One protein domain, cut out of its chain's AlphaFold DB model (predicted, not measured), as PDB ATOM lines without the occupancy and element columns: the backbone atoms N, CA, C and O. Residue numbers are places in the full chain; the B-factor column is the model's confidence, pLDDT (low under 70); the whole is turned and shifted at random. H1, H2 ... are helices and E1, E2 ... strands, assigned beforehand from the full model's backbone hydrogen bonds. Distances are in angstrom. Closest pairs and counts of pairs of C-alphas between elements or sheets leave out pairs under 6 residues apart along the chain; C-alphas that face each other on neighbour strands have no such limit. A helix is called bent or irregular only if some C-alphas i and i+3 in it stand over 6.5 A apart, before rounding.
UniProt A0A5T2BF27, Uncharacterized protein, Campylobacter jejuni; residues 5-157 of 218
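This is residues 5 to 157 of the 218 residues of an uncharacterized protein of Campylobacter jejuni (UniProt A0A5T2BF27). A small three-stranded sheet has H4 packed over one face, and the long helix H5 crosses H4 on the side away from the sheet, its last residues 148 to 157 sticking out at one end. H2 and H3 lie beside the sheet, H2 packing on both H3 and H5, while H1, near the other end of the long axis, only grazes the sheet. The printed part has 153 residues, with five named helices and three named strands in the order H1 H2 H3 E1 E2 E3 H4 H5; the sheet is mixed, in the order E1 E3 E2, and the class is mostly helix. The whole is compact, with a radius of gyration of the C-alphas of 16.9 A, but elongated, spanning 64 by 34 by 27 A.

Begin at C-alpha 65, (93.048, 80.604, 125.243), where strand E1, residues 65 to 69, starts. E2 is residues 78 to 82 and E3 residues 87 to 91. H4, residues 94 to 106, covers 19.3 A and is irregular, but only just: C-alphas 95 and 98 are 6.7 A apart. H3 is residues 56 to 62 and H2 residues 40 to 49. Find C-alpha 10 at (114.535, 104.130, 118.990); from there H1, residues 10 to 29, runs 29.2 A. H5, residues 125 to 157, runs 48.1 A to C-alpha 157 at (59.550, 74.765, 134.245).

Look first at E3, the inner strand: it is parallel to E1, with N 66 and O 87 at 2.8 A, and antiparallel to E2, with N 81 and O 88 at 2.9 A. E2 and E3 form a hairpin. H3 and H4 are on the same face of the sheet, making two layers, helices on one face of a sheet. H4 lies over E3 and E2 at a height over the sheet of 8.8 A, its C-alpha 100 coming within 6.1 A of C-alpha 80. H3 lies over none of the strands. H5 touches H4 with residues 128 to 140 alone, closest at the C-alphas of Gly 102 and Ala 132, 4.0 A; they run opposite ways at a steep tilt of 68 degrees, only just short of perpendicular. H5 touches H2 with residues 135 to 143 alone, closest at the C-alphas of Ala 40 and Leu 139, 5.3 A. H2 touches H3, closest at the C-alphas of Leu 47 and Ile 59, 7.3 A. H1 touches no helix and only grazes the sheet with residues 22 to 29. O i to N i+4 pairs are within hydrogen-bond range throughout H2 and H3, and in 14 of 16 for H1, 7 of 9 for H4 and 28 of 29 for H5.

The C-alphas farthest apart, Lys 6 and Glu 157, are 64.6 A apart. The printed part has no cut; the link from H4 to H5, residues 107 to 124, is long. Confidence is under 70 at residues 5 to 8, 12 to 13, 16 and 112.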
ATOM      1  N   LEU A   5     105.985 108.359 115.261       57.16
ATOM      2  CA  LEU A   5     107.283 107.685 115.343       57.16
ATOM      3  C   LEU A   5     108.473 108.652 115.436       57.16
ATOM      4  O   LEU A   5     109.414 108.355 116.160       57.16
ATOM      5  N   LYS A   6     108.435 109.808 114.759       65.56
ATOM      6  CA  LYS A   6     109.525 110.802 114.782       65.56
ATOM      7  C   LYS A   6     109.695 111.491 116.141       65.56
ATOM      8  O   LYS A   6     110.732 112.101 116.363       65.56
ATOM      9  N   LEU A   7     108.695 111.403 117.022       69.25
ATOM     10  CA  LEU A   7     108.723 111.961 118.380       69.25
ATOM     11  C   LEU A   7     109.196 110.942 119.430       69.25
ATOM     12  O   LEU A   7     109.433 111.316 120.573       69.25
ATOM     13  N   LEU A   8     109.317 109.665 119.053       67.69
ATOM     14  CA  LEU A   8     109.690 108.568 119.942       67.69
ATOM     15  C   LEU A   8     111.176 108.236 119.798       67.69
ATOM     16  O   LEU A   8     111.729 108.293 118.697       67.69
ATOM     17  N   ASN A   9     111.824 107.811 120.881       76.19
ATOM     18  CA  ASN A   9     113.189 107.289 120.803       76.19
ATOM     19  C   ASN A   9     113.221 105.898 120.128       76.19
ATOM     20  O   ASN A   9     112.201 105.224 119.990       76.19
ATOM     21  N   LYS A  10     114.403 105.417 119.713       74.75
ATOM     22  CA  LYS A  10     114.535 104.130 118.990       74.75
ATOM     23  C   LYS A  10     113.931 102.934 119.746       74.75
ATOM     24  O   LYS A  10     113.395 102.020 119.121       74.75
ATOM     25  N   ARG A  11     114.008 102.927 121.082       70.81
ATOM     26  CA  ARG A  11     113.455 101.854 121.923       70.81
ATOM     27  C   ARG A  11     111.928 101.903 121.937       70.81
ATOM     28  O   ARG A  11     111.289 100.872 121.758       70.81
ATOM     29  N   GLU A  12     111.358 103.089 122.085       67.06
ATOM     30  CA  GLU A  12     109.915 103.331 122.032       67.06
ATOM     31  C   GLU A  12     109.335 103.029 120.653       67.06
ATOM     32  O   GLU A  12     108.285 102.402 120.564       67.06
ATOM     33  N   GLN A  13     110.037 103.390 119.576       67.56
ATOM     34  CA  GLN A  13     109.636 103.047 118.211       67.56
ATOM     35  C   GLN A  13     109.593 101.529 117.995       67.56
ATOM     36  O   GLN A  13     108.631 101.018 117.417       67.56
ATOM     37  N   LYS A  14     110.601 100.793 118.489       76.94
ATOM     38  CA  LYS A  14     110.633  99.324 118.420       76.94
ATOM     39  C   LYS A  14     109.459  98.706 119.182       76.94
ATOM     40  O   LYS A  14     108.744  97.884 118.620       76.94
ATOM     41  N   ILE A  15     109.226  99.154 120.417       71.00
ATOM     42  CA  ILE A  15     108.095  98.710 121.246       71.00
ATOM     43  C   ILE A  15     106.769  99.008 120.535       71.00
ATOM     44  O   ILE A  15     105.923  98.129 120.406       71.00
ATOM     45  N   PHE A  16     106.599 100.224 120.015       69.44
ATOM     46  CA  PHE A  16     105.402 100.639 119.289       69.44
ATOM     47  C   PHE A  16     105.117  99.743 118.075       69.44
ATOM     48  O   PHE A  16     103.981  99.304 117.884       69.44
ATOM     49  N   LEU A  17     106.140  99.428 117.274       74.12
ATOM     50  CA  LEU A  17     105.985  98.580 116.093       74.12
ATOM     51  C   LEU A  17     105.697  97.115 116.461       74.12
ATOM     52  O   LEU A  17     104.815  96.499 115.859       74.12
ATOM     53  N   GLU A  18     106.386  96.575 117.471       75.50
ATOM     54  CA  GLU A  18     106.113  95.238 118.019       75.50
ATOM     55  C   GLU A  18     104.663  95.129 118.511       75.50
ATOM     56  O   GLU A  18     103.971  94.166 118.179       75.50
ATOM     57  N   ASN A  19     104.162  96.153 119.204       75.56
ATOM     58  CA  ASN A  19     102.780  96.197 119.679       75.56
ATOM     59  C   ASN A  19     101.763  96.297 118.546       75.56
ATOM     60  O   ASN A  19     100.729  95.639 118.597       75.56
ATOM     61  N   LYS A  20     102.041  97.089 117.504       79.44
ATOM     62  CA  LYS A  20     101.144  97.199 116.346       79.44
ATOM     63  C   LYS A  20     100.992  95.852 115.631       79.44
ATOM     64  O   LYS A  20      99.881  95.464 115.266       79.44
ATOM     65  N   ASN A  21     102.097  95.128 115.460       80.38
ATOM     66  CA  ASN A  21     102.092  93.789 114.868       80.38
ATOM     67  C   ASN A  21     101.425  92.751 115.780       80.38
ATOM     68  O   ASN A  21     100.747  91.848 115.296       80.38
ATOM     69  N   LEU A  22     101.604  92.880 117.094       79.25
ATOM     70  CA  LEU A  22     100.934  92.050 118.088       79.25
ATOM     71  C   LEU A  22      99.411  92.231 118.027       79.25
ATOM     72  O   LEU A  22      98.689  91.254 117.853       79.25
ATOM     73  N   ILE A  23      98.934  93.475 118.090       81.88
ATOM     74  CA  ILE A  23      97.504  93.816 118.069       81.88
ATOM     75  C   ILE A  23      96.832  93.311 116.785       81.88
ATOM     76  O   ILE A  23      95.756  92.722 116.850       81.88
ATOM     77  N   SER A  24      97.477  93.463 115.623       84.50
ATOM     78  CA  SER A  24      96.899  92.997 114.353       84.50
ATOM     79  C   SER A  24      96.731  91.475 114.284       84.50
ATOM     80  O   SER A  24      95.782  90.994 113.666       84.50
ATOM     81  N   LYS A  25      97.619  90.708 114.929       85.25
ATOM     82  CA  LYS A  25      97.475  89.252 115.068       85.25
ATOM     83  C   LYS A  25      96.414  88.885 116.102       85.25
ATOM     84  O   LYS A  25      95.605  88.003 115.839       85.25
ATOM     85  N   LEU A  26      96.379  89.585 117.232       85.44
ATOM     86  CA  LEU A  26      95.382  89.366 118.278       85.44
ATOM     87  C   LEU A  26      93.955  89.605 117.770       85.44
ATOM     88  O   LEU A  26      93.083  88.784 118.037       85.44
ATOM     89  N   TRP A  27      93.719  90.648 116.968       88.12
ATOM     90  CA  TRP A  27      92.406  90.903 116.354       88.12
ATOM     91  C   TRP A  27      91.906  89.768 115.461       88.12
ATOM     92  O   TRP A  27      90.700  89.630 115.293       88.12
ATOM     93  N   LYS A  28      92.800  88.949 114.897       86.19
ATOM     94  CA  LYS A  28      92.394  87.760 114.132       86.19
ATOM     95  C   LYS A  28      91.907  86.623 115.033       86.19
ATOM     96  O   LYS A  28      91.210  85.743 114.549       86.19
ATOM     97  N   ILE A  29      92.298  86.628 116.306       84.81
ATOM     98  CA  ILE A  29      92.000  85.563 117.272       84.81
ATOM     99  C   ILE A  29      90.776  85.915 118.105       84.81
ATOM    100  O   ILE A  29      89.922  85.062 118.310       84.81
ATOM    101  N   ILE A  30      90.691  87.165 118.567       85.69
ATOM    102  CA  ILE A  30      89.546  87.686 119.319       85.69
ATOM    103  C   ILE A  30      89.074  88.974 118.634       85.69
ATOM    104  O   ILE A  30      89.408  90.082 119.079       85.69
ATOM    105  N   PRO A  31      88.350  88.867 117.507       84.75
ATOM    106  CA  PRO A  31      87.842  90.038 116.799       84.75
ATOM    107  C   PRO A  31      86.885  90.873 117.657       84.75
ATOM    108  O   PRO A  31      86.815  92.086 117.483       84.75
ATOM    109  N   GLU A  32      86.200  90.275 118.629       86.12
ATOM    110  CA  GLU A  32      85.257  90.947 119.528       86.12
ATOM    111  C   GLU A  32      85.930  92.015 120.408       86.12
ATOM    112  O   GLU A  32      85.290  92.989 120.806       86.12
ATOM    113  N   SER A  33      87.237  91.882 120.663       85.25
ATOM    114  CA  SER A  33      88.035  92.836 121.451       85.25
ATOM    115  C   SER A  33      88.586  94.010 120.627       85.25
ATOM    116  O   SER A  33      89.364  94.815 121.139       85.25
ATOM    117  N   ASN A  34      88.235  94.134 119.340       84.12
ATOM    118  CA  ASN A  34      88.875  95.105 118.444       84.12
ATOM    119  C   ASN A  34      88.475  96.574 118.666       84.12
ATOM    120  O   ASN A  34      89.258  97.468 118.350       84.12
ATOM    121  N   LYS A  35      87.282  96.831 119.211       83.50
ATOM    122  CA  LYS A  35      86.748  98.186 119.427       83.50
ATOM    123  C   LYS A  35      87.046  98.721 120.822       83.50
ATOM    124  O   LYS A  35      87.332  99.904 120.975       83.50
ATOM    125  N   ARG A  36      86.943  97.864 121.837       88.44
ATOM    126  CA  ARG A  36      87.153  98.213 123.245       88.44
ATOM    127  C   ARG A  36      87.609  96.988 124.040       88.44
ATOM    128  O   ARG A  36      87.356  95.869 123.592       88.44
ATOM    129  N   PRO A  37      88.221  97.181 125.221       89.25
ATOM    130  CA  PRO A  37      88.447  96.081 126.147       89.25
ATOM    131  C   PRO A  37      87.121  95.396 126.509       89.25
ATOM    132  O   PRO A  37      86.101  96.071 126.688       89.25
ATOM    133  N   MET A  38      87.133  94.064 126.597       93.50
ATOM    134  CA  MET A  38      85.934  93.277 126.900       93.50
ATOM    135  C   MET A  38      85.732  93.141 128.406       93.50
ATOM    136  O   MET A  38      86.642  92.747 129.140       93.50
ATOM    137  N   GLU A  39      84.520  93.428 128.864       95.12
ATOM    138  CA  GLU A  39      84.117  93.236 130.251       95.12
ATOM    139  C   GLU A  39      83.649  91.796 130.494       95.12
ATOM    140  O   GLU A  39      83.309  91.055 129.569       95.12
ATOM    141  N   ALA A  40      83.574  91.393 131.766       96.25
ATOM    142  CA  ALA A  40      83.110  90.055 132.128       96.25
ATOM    143  C   ALA A  40      81.682  89.777 131.617       96.25
ATOM    144  O   ALA A  40      81.396  88.672 131.163       96.25
ATOM    145  N   ASN A  41      80.793  90.779 131.621       94.69
ATOM    146  CA  ASN A  41      79.438  90.635 131.078       94.69
ATOM    147  C   ASN A  41      79.428  90.366 129.568       94.69
ATOM    148  O   ASN A  41      78.627  89.548 129.118       94.69
ATOM    149  N   ASP A  42      80.316  91.004 128.798       95.06
ATOM    150  CA  ASP A  42      80.411  90.788 127.349       95.06
ATOM    151  C   ASP A  42      80.737  89.320 127.051       95.06
ATOM    152  O   ASP A  42      80.070  88.673 126.245       95.06
ATOM    153  N   ILE A  43      81.711  88.768 127.778       95.12
ATOM    154  CA  ILE A  43      82.126  87.362 127.678       95.12
ATOM    155  C   ILE A  43      80.970  86.427 128.011       95.12
ATOM    156  O   ILE A  43      80.679  85.507 127.248       95.12
ATOM    157  N   ILE A  44      80.286  86.667 129.130       94.50
ATOM    158  CA  ILE A  44      79.167  85.815 129.533       94.50
ATOM    159  C   ILE A  44      78.031  85.872 128.505       94.50
ATOM    160  O   ILE A  44      77.449  84.836 128.184       94.50
ATOM    161  N   ASN A  45      77.724  87.048 127.960       93.88
ATOM    162  CA  ASN A  45      76.684  87.196 126.945       93.88
ATOM    163  C   ASN A  45      77.036  86.461 125.647       93.88
ATOM    164  O   ASN A  45      76.167  85.804 125.079       93.88
ATOM    165  N   ILE A  46      78.301  86.497 125.219       94.38
ATOM    166  CA  ILE A  46      78.771  85.726 124.059       94.38
ATOM    167  C   ILE A  46      78.557  84.226 124.286       94.38
ATOM    168  O   ILE A  46      77.939  83.564 123.454       94.38
ATOM    169  N   LEU A  47      78.994  83.693 125.431       94.56
ATOM    170  CA  LEU A  47      78.827  82.267 125.729       94.56
ATOM    171  C   LEU A  47      77.348  81.866 125.794       94.56
ATOM    172  O   LEU A  47      76.980  80.806 125.295       94.56
ATOM    173  N   LYS A  48      76.494  82.715 126.370       91.25
ATOM    174  CA  LYS A  48      75.046  82.477 126.427       91.25
ATOM    175  C   LYS A  48      74.402  82.425 125.053       91.25
ATOM    176  O   LYS A  48      73.616  81.520 124.801       91.25
ATOM    177  N   ASN A  49      74.720  83.385 124.188       93.00
ATOM    178  CA  ASN A  49      74.156  83.446 122.840       93.00
ATOM    179  C   ASN A  49      74.519  82.196 122.024       93.00
ATOM    180  O   ASN A  49      73.762  81.790 121.150       93.00
ATOM    181  N   GLU A  50      75.643  81.560 122.354       93.50
ATOM    182  CA  GLU A  50      76.114  80.317 121.738       93.50
ATOM    183  C   GLU A  50      75.738  79.053 122.530       93.50
ATOM    184  O   GLU A  50      76.185  77.959 122.190       93.50
ATOM    185  N   ASN A  51      74.914  79.175 123.578       91.12
ATOM    186  CA  ASN A  51      74.515  78.076 124.465       91.12
ATOM    187  C   ASN A  51      75.701  77.287 125.059       91.12
ATOM    188  O   ASN A  51      75.607  76.083 125.305       91.12
ATOM    189  N   LEU A  52      76.823  77.962 125.308       93.19
ATOM    190  CA  LEU A  52      78.014  77.364 125.901       93.19
ATOM    191  C   LEU A  52      77.927  77.342 127.438       93.19
ATOM    192  O   LEU A  52      77.367  78.262 128.043       93.19
ATOM    193  N   PRO A  53      78.523  76.333 128.106       92.06
ATOM    194  CA  PRO A  53      78.585  76.299 129.562       92.06
ATOM    195  C   PRO A  53      79.320  77.520 130.124       92.06
ATOM    196  O   PRO A  53      80.390  77.887 129.648       92.06
ATOM    197  N   LEU A  54      78.794  78.135 131.182       93.00
ATOM    198  CA  LEU A  54      79.439  79.286 131.820       93.00
ATOM    199  C   LEU A  54      80.496  78.817 132.820       93.00
ATOM    200  O   LEU A  54      80.239  78.707 134.010       93.00
ATOM    201  N   ASN A  55      81.690  78.512 132.322       93.94
ATOM    202  CA  ASN A  55      82.848  78.165 133.145       93.94
ATOM    203  C   ASN A  55      84.162  78.571 132.464       93.94
ATOM    204  O   ASN A  55      84.206  78.838 131.261       93.94
ATOM    205  N   ILE A  56      85.251  78.580 133.238       95.50
ATOM    206  CA  ILE A  56      86.586  78.997 132.780       95.50
ATOM    207  C   ILE A  56      87.065  78.195 131.564       95.50
ATOM    208  O   ILE A  56      87.637  78.770 130.638       95.50
ATOM    209  N   ASN A  57      86.787  76.891 131.514       95.38
ATOM    210  CA  ASN A  57      87.178  76.041 130.387       95.38
ATOM    211  C   ASN A  57      86.464  76.432 129.090       95.38
ATOM    212  O   ASN A  57      87.083  76.468 128.029       95.38
ATOM    213  N   SER A  58      85.173  76.745 129.168       95.44
ATOM    214  CA  SER A  58      84.370  77.132 128.007       95.44
ATOM    215  C   SER A  58      84.734  78.531 127.522       95.44
ATOM    216  O   SER A  58      84.866  78.730 126.319       95.44
ATOM    217  N   ILE A  59      84.998  79.464 128.445       95.69
ATOM    218  CA  ILE A  59      85.551  80.788 128.115       95.69
ATOM    219  C   ILE A  59      86.884  80.609 127.385       95.69
ATOM    220  O   ILE A  59      87.076  81.137 126.294       95.69
ATOM    221  N   SER A  60      87.785  79.808 127.950       95.31
ATOM    222  CA  SER A  60      89.119  79.618 127.382       95.31
ATOM    223  C   SER A  60      89.054  79.008 125.981       95.31
ATOM    224  O   SER A  60      89.671  79.530 125.057       95.31
ATOM    225  N   LYS A  61      88.221  77.978 125.779       94.56
ATOM    226  CA  LYS A  61      87.979  77.393 124.452       94.56
ATOM    227  C   LYS A  61      87.394  78.404 123.467       94.56
ATOM    228  O   LYS A  61      87.895  78.499 122.350       94.56
ATOM    229  N   LYS A  62      86.373  79.169 123.876       93.81
ATOM    230  CA  LYS A  62      85.701  80.158 123.019       93.81
ATOM    231  C   LYS A  62      86.676  81.199 122.473       93.81
ATOM    232  O   LYS A  62      86.601  81.555 121.304       93.81
ATOM    233  N   PHE A  63      87.601  81.653 123.311       92.25
ATOM    234  CA  PHE A  63      88.538  82.722 122.970       92.25
ATOM    235  C   PHE A  63      89.929  82.218 122.566       92.25
ATOM    236  O   PHE A  63      90.884  82.992 122.560       92.25
ATOM    237  N   ASN A  64      90.054  80.928 122.227       91.62
ATOM    238  CA  ASN A  64      91.315  80.295 121.829       91.62
ATOM    239  C   ASN A  64      92.464  80.555 122.830       91.62
ATOM    240  O   ASN A  64      93.610  80.835 122.464       91.62
ATOM    241  N   ILE A  65      92.126  80.489 124.119       95.06
ATOM    242  CA  ILE A  65      93.048  80.604 125.243       95.06
ATOM    243  C   ILE A  65      93.384  79.196 125.729       95.06
ATOM    244  O   ILE A  65      92.511  78.407 126.093       95.06
ATOM    245  N   ILE A  66      94.672  78.892 125.779       96.62
ATOM    246  CA  ILE A  66      95.193  77.628 126.278       96.62
ATOM    247  C   ILE A  66      95.579  77.785 127.738       96.62
ATOM    248  O   ILE A  66      96.390  78.637 128.101       96.62
ATOM    249  N   LEU A  67      95.032  76.907 128.568       97.81
ATOM    250  CA  LEU A  67      95.344  76.819 129.985       97.81
ATOM    251  C   LEU A  67      96.432  75.763 130.198       97.81
ATOM    252  O   LEU A  67      96.279  74.611 129.794       97.81
ATOM    253  N   LYS A  68      97.538  76.144 130.841       96.94
ATOM    254  CA  LYS A  68      98.655  75.243 131.144       96.94
ATOM    255  C   LYS A  68      99.063  75.338 132.610       96.94
ATOM    256  O   LYS A  68      99.701  76.305 133.028       96.94
ATOM    257  N   LYS A  69      98.787  74.291 133.386       97.06
ATOM    258  CA  LYS A  69      99.288  74.203 134.761       97.06
ATOM    259  C   LYS A  69     100.822  74.128 134.754       97.06
ATOM    260  O   LYS A  69     101.405  73.279 134.081       97.06
ATOM    261  N   ASN A  70     101.488  75.031 135.469       95.88
ATOM    262  CA  ASN A  70     102.944  75.129 135.524       95.88
ATOM    263  C   ASN A  70     103.440  75.417 136.952       95.88
ATOM    264  O   ASN A  70     103.559  76.565 137.378       95.88
ATOM    265  N   MET A  71     103.834  74.356 137.656       95.19
ATOM    266  CA  MET A  71     104.376  74.443 139.018       95.19
ATOM    267  C   MET A  71     105.785  75.055 139.085       95.19
ATOM    268  O   MET A  71     106.237  75.434 140.159       95.19
ATOM    269  N   ARG A  72     106.485  75.186 137.947       94.00
ATOM    270  CA  ARG A  72     107.863  75.707 137.877       94.00
ATOM    271  C   ARG A  72     107.933  77.236 137.833       94.00
ATOM    272  O   ARG A  72     109.028  77.793 137.758       94.00
ATOM    273  N   LEU A  73     106.792  77.929 137.829       92.12
ATOM    274  CA  LEU A  73     106.768  79.387 137.878       92.12
ATOM    275  C   LEU A  73     107.419  79.863 139.192       92.12
ATOM    276  O   LEU A  73     107.021  79.450 140.276       92.12
ATOM    277  N   LYS A  74     108.457  80.700 139.108       86.94
ATOM    278  CA  LYS A  74     109.187  81.170 140.299       86.94
ATOM    279  C   LYS A  74     108.526  82.414 140.891       86.94
ATOM    280  O   LYS A  74     107.798  82.321 141.868       86.94
ATOM    281  N   LYS A  75     108.758  83.562 140.246       86.19
ATOM    282  CA  LYS A  75     108.399  84.902 140.735       86.19
ATOM    283  C   LYS A  75     106.891  85.194 140.756       86.19
ATOM    284  O   LYS A  75     106.457  86.031 141.530       86.19
ATOM    285  N   TYR A  76     106.112  84.521 139.916       88.94
ATOM    286  CA  TYR A  76     104.681  84.775 139.744       88.94
ATOM    287  C   TYR A  76     103.902  83.466 139.868       88.94
ATOM    288  O   TYR A  76     104.436  82.398 139.559       88.94
ATOM    289  N   ASN A  77     102.645  83.538 140.304       92.50
ATOM    290  CA  ASN A  77     101.767  82.365 140.394       92.50
ATOM    291  C   ASN A  77     101.049  82.064 139.080       92.50
ATOM    292  O   ASN A  77     100.606  80.937 138.859       92.50
ATOM    293  N   SER A  78     100.994  83.045 138.187       95.31
ATOM    294  CA  SER A  78     100.430  82.915 136.859       95.31
ATOM    295  C   SER A  78     101.088  83.901 135.889       95.31
ATOM    296  O   SER A  78     101.783  84.835 136.300       95.31
ATOM    297  N   LYS A  79     100.953  83.638 134.590       94.50
ATOM    298  CA  LYS A  79     101.396  84.521 133.507       94.50
ATOM    299  C   LYS A  79     100.563  84.264 132.255       94.50
ATOM    300  O   LYS A  79     100.154  83.127 132.015       94.50
ATOM    301  N   SER A  80     100.391  85.278 131.424       93.06
ATOM    302  CA  SER A  80      99.712  85.182 130.134       93.06
ATOM    303  C   SER A  80     100.605  85.710 129.018       93.06
ATOM    304  O   SER A  80     101.336  86.691 129.165       93.06
ATOM    305  N   LYS A  81     100.608  85.017 127.882       89.62
ATOM    306  CA  LYS A  81     101.417  85.397 126.723       89.62
ATOM    307  C   LYS A  81     100.694  85.086 125.429       89.62
ATOM    308  O   LYS A  81      99.868  84.184 125.369       89.62
ATOM    309  N   PHE A  82     101.095  85.793 124.386       86.69
ATOM    310  CA  PHE A  82     100.773  85.452 123.012       86.69
ATOM    311  C   PHE A  82     102.056  85.107 122.272       86.69
ATOM    312  O   PHE A  82     102.999  85.904 122.276       86.69
ATOM    313  N   ASP A  83     102.100  83.924 121.672       80.25
ATOM    314  CA  ASP A  83     103.266  83.444 120.922       80.25
ATOM    315  C   ASP A  83     103.229  83.809 119.429       80.25
ATOM    316  O   ASP A  83     104.218  83.626 118.724       80.25
ATOM    317  N   GLY A  84     102.120  84.380 118.953       76.75
ATOM    318  CA  GLY A  84     101.897  84.679 117.540       76.75
ATOM    319  C   GLY A  84     100.709  83.932 116.941       76.75
ATOM    320  O   GLY A  84     100.142  84.440 115.972       76.75
ATOM    321  N   ASN A  85     100.312  82.807 117.543       81.00
ATOM    322  CA  ASN A  85      99.207  81.964 117.084       81.00
ATOM    323  C   ASN A  85      98.162  81.729 118.179       81.00
ATOM    324  O   ASN A  85      96.970  81.684 117.882       81.00
ATOM    325  N   GLN A  86      98.593  81.568 119.430       87.06
ATOM    326  CA  GLN A  86      97.728  81.184 120.541       87.06
ATOM    327  C   GLN A  86      97.993  82.050 121.770       87.06
ATOM    328  O   GLN A  86      99.118  82.489 122.037       87.06
ATOM    329  N   ILE A  87      96.927  82.299 122.529       92.81
ATOM    330  CA  ILE A  87      97.014  82.946 123.834       92.81
ATOM    331  C   ILE A  87      97.175  81.837 124.867       92.81
ATOM    332  O   ILE A  87      96.405  80.884 124.886       92.81
ATOM    333  N   ILE A  88      98.189  81.938 125.717       95.75
ATOM    334  CA  ILE A  88      98.531  80.898 126.686       95.75
ATOM    335  C   ILE A  88      98.541  81.517 128.075       95.75
ATOM    336  O   ILE A  88      99.297  82.458 128.323       95.75
ATOM    337  N   ILE A  89      97.759  80.942 128.985       97.44
ATOM    338  CA  ILE A  89      97.819  81.203 130.422       97.44
ATOM    339  C   ILE A  89      98.567  80.045 131.077       97.44
ATOM    340  O   ILE A  89      98.120  78.898 131.047       97.44
ATOM    341  N   GLU A  90      99.703  80.346 131.696       97.44
ATOM    342  CA  GLU A  90     100.398  79.413 132.579       97.44
ATOM    343  C   GLU A  90     100.062  79.754 134.035       97.44
ATOM    344  O   GLU A  90     100.183  80.911 134.427       97.44
ATOM    345  N   TYR A  91      99.660  78.771 134.842       97.44
ATOM    346  CA  TYR A  91      99.176  79.007 136.211       97.44
ATOM    347  C   TYR A  91      99.609  77.903 137.183       97.44
ATOM    348  O   TYR A  91      99.757  76.745 136.793       97.44
ATOM    349  N   LYS A  92      99.816  78.243 138.459       96.19
ATOM    350  CA  LYS A  92     100.009  77.263 139.546       96.19
ATOM    351  C   LYS A  92      98.677  76.793 140.123       96.19
ATOM    352  O   LYS A  92      98.463  75.596 140.303       96.19
ATOM    353  N   ASP A  93      97.813  77.762 140.400       94.25
ATOM    354  CA  ASP A  93      96.528  77.609 141.069       94.25
ATOM    355  C   ASP A  93      95.429  78.146 140.142       94.25
ATOM    356  O   ASP A  93      95.613  79.160 139.467       94.25
ATOM    357  N   GLU A  94      94.310  77.431 140.056       94.50
ATOM    358  CA  GLU A  94      93.204  77.768 139.155       94.50
ATOM    359  C   GLU A  94      92.539  79.096 139.526       94.50
ATOM    360  O   GLU A  94      92.032  79.792 138.644       94.50
ATOM    361  N   LYS A  95      92.625  79.504 140.799       95.19
ATOM    362  CA  LYS A  95      92.102  80.799 141.268       95.19
ATOM    363  C   LYS A  95      92.754  82.012 140.595       95.19
ATOM    364  O   LYS A  95      92.187  83.096 140.620       95.19
ATOM    365  N   GLU A  96      93.936  81.830 140.009       95.38
ATOM    366  CA  GLU A  96      94.703  82.885 139.340       95.38
ATOM    367  C   GLU A  96      94.229  83.113 137.894       95.38
ATOM    368  O   GLU A  96      94.513  84.146 137.286       95.38
ATOM    369  N   ILE A  97      93.525  82.136 137.311       97.62
ATOM    370  CA  ILE A  97      93.113  82.170 135.905       97.62
ATOM    371  C   ILE A  97      92.176  83.354 135.609       97.62
ATOM    372  O   ILE A  97      92.425  84.038 134.616       97.62
ATOM    373  N   PRO A  98      91.143  83.659 136.424       97.50
ATOM    374  CA  PRO A  98      90.247  84.788 136.169       97.50
ATOM    375  C   PRO A  98      90.970  86.136 136.042       97.50
ATOM    376  O   PRO A  98      90.601  86.950 135.198       97.50
ATOM    377  N   GLU A  99      92.025  86.361 136.828       96.81
ATOM    378  CA  GLU A  99      92.839  87.579 136.753       96.81
ATOM    379  C   GLU A  99      93.691  87.619 135.483       96.81
ATOM    380  O   GLU A  99      93.733  88.641 134.802       96.81
ATOM    381  N   GLN A 100      94.271  86.488 135.071       96.56
ATOM    382  CA  GLN A 100      94.976  86.396 133.785       96.56
ATOM    383  C   GLN A 100      94.052  86.594 132.581       96.56
ATOM    384  O   GLN A 100      94.429  87.250 131.611       96.56
ATOM    385  N   ILE A 101      92.828  86.076 132.655       96.56
ATOM    386  CA  ILE A 101      91.775  86.368 131.681       96.56
ATOM    387  C   ILE A 101      91.475  87.876 131.678       96.56
ATOM    388  O   ILE A 101      91.387  88.484 130.611       96.56
ATOM    389  N   GLY A 102      91.405  88.497 132.859       95.81
ATOM    390  CA  GLY A 102      91.288  89.944 133.009       95.81
ATOM    391  C   GLY A 102      92.399  90.703 132.293       95.81
ATOM    392  O   GLY A 102      92.094  91.596 131.508       95.81
ATOM    393  N   HIS A 103      93.663  90.315 132.467       93.88
ATOM    394  CA  HIS A 103      94.776  90.925 131.733       93.88
ATOM    395  C   HIS A 103      94.614  90.801 130.217       93.88
ATOM    396  O   HIS A 103      94.787  91.791 129.510       93.88
ATOM    397  N   ILE A 104      94.229  89.627 129.709       93.25
ATOM    398  CA  ILE A 104      94.041  89.407 128.268       93.25
ATOM    399  C   ILE A 104      92.983  90.359 127.700       93.25
ATOM    400  O   ILE A 104      93.237  91.023 126.696       93.25
ATOM    401  N   PHE A 105      91.815  90.453 128.341       94.12
ATOM    402  CA  PHE A 105      90.688  91.221 127.805       94.12
ATOM    403  C   PHE A 105      90.753  92.716 128.111       94.12
ATOM    404  O   PHE A 105      90.389  93.530 127.260       94.12
ATOM    405  N   GLN A 106      91.231  93.098 129.296       92.25
ATOM    406  CA  GLN A 106      91.308  94.502 129.708       92.25
ATOM    407  C   GLN A 106      92.497  95.230 129.080       92.25
ATOM    408  O   GLN A 106      92.411  96.431 128.811       92.25
ATOM    409  N   ASN A 107      93.575  94.502 128.776       86.81
ATOM    410  CA  ASN A 107      94.790  95.075 128.195       86.81
ATOM    411  C   ASN A 107      94.923  94.789 126.697       86.81
ATOM    412  O   ASN A 107      95.955  95.112 126.103       86.81
ATOM    413  N   PHE A 108      93.888  94.206 126.082       85.94
ATOM    414  CA  PHE A 108      93.905  93.729 124.703       85.94
ATOM    415  C   PHE A 108      94.407  94.786 123.711       85.94
ATOM    416  O   PHE A 108      95.309  94.542 122.910       85.94
ATOM    417  N   LEU A 109      93.857  95.998 123.811       82.75
ATOM    418  CA  LEU A 109      94.191  97.121 122.933       82.75
ATOM    419  C   LEU A 109      95.498  97.825 123.306       82.75
ATOM    420  O   LEU A 109      96.031  98.595 122.510       82.75
ATOM    421  N   SER A 110      96.027  97.572 124.501       77.31
ATOM    422  CA  SER A 110      97.176  98.307 125.023       77.31
ATOM    423  C   SER A 110      98.515  97.761 124.534       77.31
ATOM    424  O   SER A 110      99.520  98.439 124.731       77.31
ATOM    425  N   GLY A 111      98.550  96.579 123.899       73.69
ATOM    426  CA  GLY A 111      99.729  95.949 123.278       73.69
ATOM    427  C   GLY A 111     100.861  95.618 124.262       73.69
ATOM    428  O   GLY A 111     101.134  94.452 124.532       73.69
ATOM    429  N   ILE A 112     101.463  96.649 124.860       69.56
ATOM    430  CA  ILE A 112     102.525  96.606 125.873       69.56
ATOM    431  C   ILE A 112     102.131  95.748 127.082       69.56
ATOM    432  O   ILE A 112     102.968  95.042 127.640       69.56
ATOM    433  N   TYR A 113     100.857  95.812 127.476       75.50
ATOM    434  CA  TYR A 113     100.307  95.134 128.654       75.50
ATOM    435  C   TYR A 113      99.584  93.828 128.333       75.50
ATOM    436  O   TYR A 113      99.029  93.206 129.237       75.50
ATOM    437  N   PHE A 114      99.569  93.423 127.060       81.00
ATOM    438  CA  PHE A 114      98.918  92.183 126.656       81.00
ATOM    439  C   PHE A 114      99.630  90.961 127.248       81.00
ATOM    440  O   PHE A 114      99.000  89.987 127.642       81.00
ATOM    441  N   GLN A 115     100.964  91.001 127.291       84.88
ATOM    442  CA  GLN A 115     101.752  89.952 127.929       84.88
ATOM    443  C   GLN A 115     101.881  90.274 129.412       84.88
ATOM    444  O   GLN A 115     102.365  91.351 129.766       84.88
ATOM    445  N   TYR A 116     101.482  89.331 130.259       88.25
ATOM    446  CA  TYR A 116     101.587  89.462 131.701       88.25
ATOM    447  C   TYR A 116     102.516  88.395 132.288       88.25
ATOM    448  O   TYR A 116     102.398  87.222 131.931       88.25
ATOM    449  N   PRO A 117     103.413  88.752 133.219       87.19
ATOM    450  CA  PRO A 117     103.729  90.117 133.652       87.19
ATOM    451  C   PRO A 117     104.336  90.951 132.505       87.19
ATOM    452  O   PRO A 117     104.990  90.386 131.621       87.19
ATOM    453  N   PRO A 118     104.140  92.284 132.496       81.00
ATOM    454  CA  PRO A 118     104.646  93.131 131.424       81.00
ATOM    455  C   PRO A 118     106.175  93.145 131.416       81.00
ATOM    456  O   PRO A 118     106.838  93.158 132.454       81.00
ATOM    457  N   LYS A 119     106.750  93.186 130.211       76.00
ATOM    458  CA  LYS A 119     108.210  93.216 130.015       76.00
ATOM    459  C   LYS A 119     108.860  94.500 130.534       76.00
ATOM    460  O   LYS A 119     110.058  94.511 130.809       76.00
ATOM    461  N   TYR A 120     108.091  95.581 130.615       73.06
ATOM    462  CA  TYR A 120     108.571  96.906 130.980       73.06
ATOM    463  C   TYR A 120     107.908  97.350 132.276       73.06
ATOM    464  O   TYR A 120     106.688  97.278 132.407       73.06
ATOM    465  N   ASN A 121     108.720  97.834 133.216       71.88
ATOM    466  CA  ASN A 121     108.214  98.483 134.414       71.88
ATOM    467  C   ASN A 121     107.748  99.893 134.039       71.88
ATOM    468  O   ASN A 121     108.561 100.749 133.689       71.88
ATOM    469  N   LEU A 122     106.436 100.101 134.034       72.38
ATOM    470  CA  LEU A 122     105.794 101.319 133.558       72.38
ATOM    471  C   LEU A 122     104.874 101.858 134.648       72.38
ATOM    472  O   LEU A 122     104.170 101.087 135.289       72.38
ATOM    473  N   LYS A 123     104.819 103.186 134.793       77.62
ATOM    474  CA  LYS A 123     104.026 103.867 135.834       77.62
ATOM    475  C   LYS A 123     102.529 103.532 135.806       77.62
ATOM    476  O   LYS A 123     101.857 103.692 136.809       77.62
ATOM    477  N   THR A 124     102.002 103.087 134.668       80.62
ATOM    478  CA  THR A 124     100.582 102.750 134.493       80.62
ATOM    479  C   THR A 124     100.273 101.270 134.727       80.62
ATOM    480  O   THR A 124      99.145 100.852 134.486       80.62
ATOM    481  N   ILE A 125     101.238 100.462 135.187       82.88
ATOM    482  CA  ILE A 125     101.020  99.033 135.460       82.88
ATOM    483  C   ILE A 125      99.904  98.800 136.483       82.88
ATOM    484  O   ILE A 125      99.036  97.967 136.233       82.88
ATOM    485  N   ASP A 126      99.866  99.593 137.555       88.44
ATOM    486  CA  ASP A 126      98.897  99.436 138.644       88.44
ATOM    487  C   ASP A 126      97.456  99.640 138.161       88.44
ATOM    488  O   ASP A 126      96.554  98.907 138.550       88.44
ATOM    489  N   PHE A 127      97.247 100.566 137.223       89.12
ATOM    490  CA  PHE A 127      95.940 100.799 136.608       89.12
ATOM    491  C   PHE A 127      95.432  99.577 135.826       89.12
ATOM    492  O   PHE A 127      94.258  99.215 135.899       89.12
ATOM    493  N   TYR A 128      96.310  98.924 135.060       87.69
ATOM    494  CA  TYR A 128      95.943  97.735 134.285       87.69
ATOM    495  C   TYR A 128      95.793  96.490 135.162       87.69
ATOM    496  O   TYR A 128      94.956  95.632 134.880       87.69
ATOM    497  N   GLU A 129      96.576  96.408 136.233       90.25
ATOM    498  CA  GLU A 129      96.429  95.404 137.280       90.25
ATOM    499  C   GLU A 129      95.059  95.517 137.965       90.25
ATOM    500  O   GLU A 129      94.336  94.529 138.089       90.25
ATOM    501  N   GLU A 130      94.656  96.729 138.349       93.94
ATOM    502  CA  GLU A 130      93.364  96.976 138.989       93.94
ATOM    503  C   GLU A 130      92.196  96.587 138.070       93.94
ATOM    504  O   GLU A 130      91.254  95.915 138.498       93.94
ATOM    505  N   LYS A 131      92.280  96.928 136.777       93.81
ATOM    506  CA  LYS A 131      91.281  96.504 135.784       93.81
ATOM    507  C   LYS A 131      91.162  94.988 135.680       93.81
ATOM    508  O   LYS A 131      90.042  94.474 135.652       93.81
ATOM    509  N   ALA A 132      92.284  94.272 135.636       94.75
ATOM    510  CA  ALA A 132      92.287  92.814 135.572       94.75
ATOM    511  C   ALA A 132      91.672  92.184 136.834       94.75
ATOM    512  O   ALA A 132      90.843  91.276 136.725       94.75
ATOM    513  N   LYS A 133      91.987  92.721 138.019       96.06
ATOM    514  CA  LYS A 133      91.409  92.282 139.303       96.06
ATOM    515  C   LYS A 133      89.911  92.539 139.394       96.06
ATOM    516  O   LYS A 133      89.150  91.650 139.782       96.06
ATOM    517  N   ASN A 134      89.464  93.727 138.993       97.56
ATOM    518  CA  ASN A 134      88.043  94.070 138.965       97.56
ATOM    519  C   ASN A 134      87.278  93.166 137.994       97.56
ATOM    520  O   ASN A 134      86.232  92.620 138.350       97.56
ATOM    521  N   PHE A 135      87.840  92.924 136.809       97.38
ATOM    522  CA  PHE A 135      87.297  91.961 135.862       97.38
ATOM    523  C   PHE A 135      87.179  90.558 136.483       97.38
ATOM    524  O   PHE A 135      86.115  89.943 136.393       97.38
ATOM    525  N   ALA A 136      88.231  90.064 137.140       97.75
ATOM    526  CA  ALA A 136      88.251  88.739 137.759       97.75
ATOM    527  C   ALA A 136      87.178  88.598 138.841       97.75
ATOM    528  O   ALA A 136      86.441  87.610 138.871       97.75
ATOM    529  N   LYS A 137      87.041  89.622 139.691       97.75
ATOM    530  CA  LYS A 137      85.994  89.698 140.713       97.75
ATOM    531  C   LYS A 137      84.604  89.630 140.082       97.75
ATOM    532  O   LYS A 137      83.775  88.838 140.525       97.75
ATOM    533  N   CYS A 138      84.353  90.412 139.032       97.12
ATOM    534  CA  CYS A 138      83.087  90.366 138.303       97.12
ATOM    535  C   CYS A 138      82.834  88.981 137.695       97.12
ATOM    536  O   CYS A 138      81.741  88.443 137.852       97.12
ATOM    537  N   LEU A 139      83.832  88.379 137.047       97.06
ATOM    538  CA  LEU A 139      83.693  87.067 136.419       97.06
ATOM    539  C   LEU A 139      83.344  85.977 137.444       97.06
ATOM    540  O   LEU A 139      82.399  85.214 137.233       97.06
ATOM    541  N   ASN A 140      84.050  85.961 138.576       96.19
ATOM    542  CA  ASN A 140      83.827  85.013 139.669       96.19
ATOM    543  C   ASN A 140      82.458  85.177 140.341       96.19
ATOM    544  O   ASN A 140      81.929  84.210 140.876       96.19
ATOM    545  N   LEU A 141      81.867  86.376 140.312       96.12
ATOM    546  CA  LEU A 141      80.507  86.608 140.807       96.12
ATOM    547  C   LEU A 141      79.439  86.204 139.785       96.12
ATOM    548  O   LEU A 141      78.388  85.676 140.151       96.12
ATOM    549  N   LEU A 142      79.689  86.468 138.503       94.56
ATOM    550  CA  LEU A 142      78.719  86.226 137.440       94.56
ATOM    551  C   LEU A 142      78.529  84.732 137.176       94.56
ATOM    552  O   LEU A 142      77.382  84.297 137.079       94.56
ATOM    553  N   ILE A 143      79.610  83.948 137.094       92.81
ATOM    554  CA  ILE A 143      79.534  82.511 136.779       92.81
ATOM    555  C   ILE A 143      78.564  81.764 137.726       92.81
ATOM    556  O   ILE A 143      77.575  81.218 137.226       92.81
ATOM    557  N   PRO A 144      78.733  81.805 139.065       91.25
ATOM    558  CA  PRO A 144      77.838  81.100 139.985       91.25
ATOM    559  C   PRO A 144      76.422  81.680 139.990       91.25
ATOM    560  O   PRO A 144      75.438  80.944 140.050       91.25
ATOM    561  N   ARG A 145      76.290  83.012 139.887       90.69
ATOM    562  CA  ARG A 145      74.978  83.671 139.834       90.69
ATOM    563  C   ARG A 145      74.143  83.143 138.671       90.69
ATOM    564  O   ARG A 145      72.943  82.920 138.831       90.69
ATOM    565  N   TYR A 146      74.758  82.931 137.512       86.06
ATOM    566  CA  TYR A 146      74.048  82.390 136.359       86.06
ATOM    567  C   TYR A 146      73.681  80.922 136.505       86.06
ATOM    568  O   TYR A 146      72.595  80.535 136.076       86.06
ATOM    569  N   GLU A 147      74.538  80.117 137.124       85.38
ATOM    570  CA  GLU A 147      74.217  78.725 137.431       85.38
ATOM    571  C   GLU A 147      72.970  78.624 138.323       85.38
ATOM    572  O   GLU A 147      72.031  77.890 138.000       85.38
ATOM    573  N   ILE A 148      72.896  79.461 139.364       87.75
ATOM    574  CA  ILE A 148      71.729  79.563 140.251       87.75
ATOM    575  C   ILE A 148      70.476  79.978 139.468       87.75
ATOM    576  O   ILE A 148      69.436  79.328 139.574       87.75
ATOM    577  N   MET A 149      70.563  81.029 138.647       86.56
ATOM    578  CA  MET A 149      69.423  81.495 137.846       86.56
ATOM    579  C   MET A 149      68.925  80.428 136.860       86.56
ATOM    580  O   MET A 149      67.718  80.279 136.670       86.56
ATOM    581  N   ASN A 150      69.835  79.670 136.247       84.75
ATOM    582  CA  ASN A 150      69.478  78.594 135.326       84.75
ATOM    583  C   ASN A 150      68.798  77.424 136.055       84.75
ATOM    584  O   ASN A 150      67.812  76.877 135.564       84.75
ATOM    585  N   SER A 151      69.292  77.068 137.244       85.75
ATOM    586  CA  SER A 151      68.668  76.055 138.102       85.75
ATOM    587  C   SER A 151      67.248  76.461 138.515       85.75
ATOM    588  O   SER A 151      66.303  75.688 138.345       85.75
ATOM    589  N   LEU A 152      67.064  77.716 138.945       89.00
ATOM    590  CA  LEU A 152      65.748  78.263 139.289       89.00
ATOM    591  C   LEU A 152      64.778  78.225 138.106       89.00
ATOM    592  O   LEU A 152      63.630  77.818 138.267       89.00
ATOM    593  N   ARG A 153      65.232  78.594 136.903       88.75
ATOM    594  CA  ARG A 153      64.402  78.514 135.694       88.75
ATOM    595  C   ARG A 153      63.899  77.087 135.447       88.75
ATOM    596  O   ARG A 153      62.699  76.901 135.257       88.75
ATOM    597  N   LYS A 154      64.788  76.091 135.505       88.75
ATOM    598  CA  LYS A 154      64.417  74.673 135.341       88.75
ATOM    599  C   LYS A 154      63.426  74.215 136.411       88.75
ATOM    600  O   LYS A 154      62.476  73.503 136.103       88.75
ATOM    601  N   HIS A 155      63.616  74.653 137.655       89.25
ATOM    602  CA  HIS A 155      62.675  74.372 138.736       89.25
ATOM    603  C   HIS A 155      61.267  74.904 138.418       89.25
ATOM    604  O   HIS A 155      60.290  74.161 138.523       89.25
ATOM    605  N   PHE A 156      61.147  76.152 137.955       89.06
ATOM    606  CA  PHE A 156      59.852  76.718 137.559       89.06
ATOM    607  C   PHE A 156      59.226  76.011 136.348       89.06
ATOM    608  O   PHE A 156      58.008  75.834 136.305       89.06
ATOM    609  N   GLU A 157      60.030  75.564 135.381       92.44
ATOM    610  CA  GLU A 157      59.550  74.765 134.245       92.44
ATOM    611  C   GLU A 157      58.930  73.432 134.713       92.44
ATOM    612  O   GLU A 157      57.827  73.080 134.283       92.44
TER     613      GLU A 157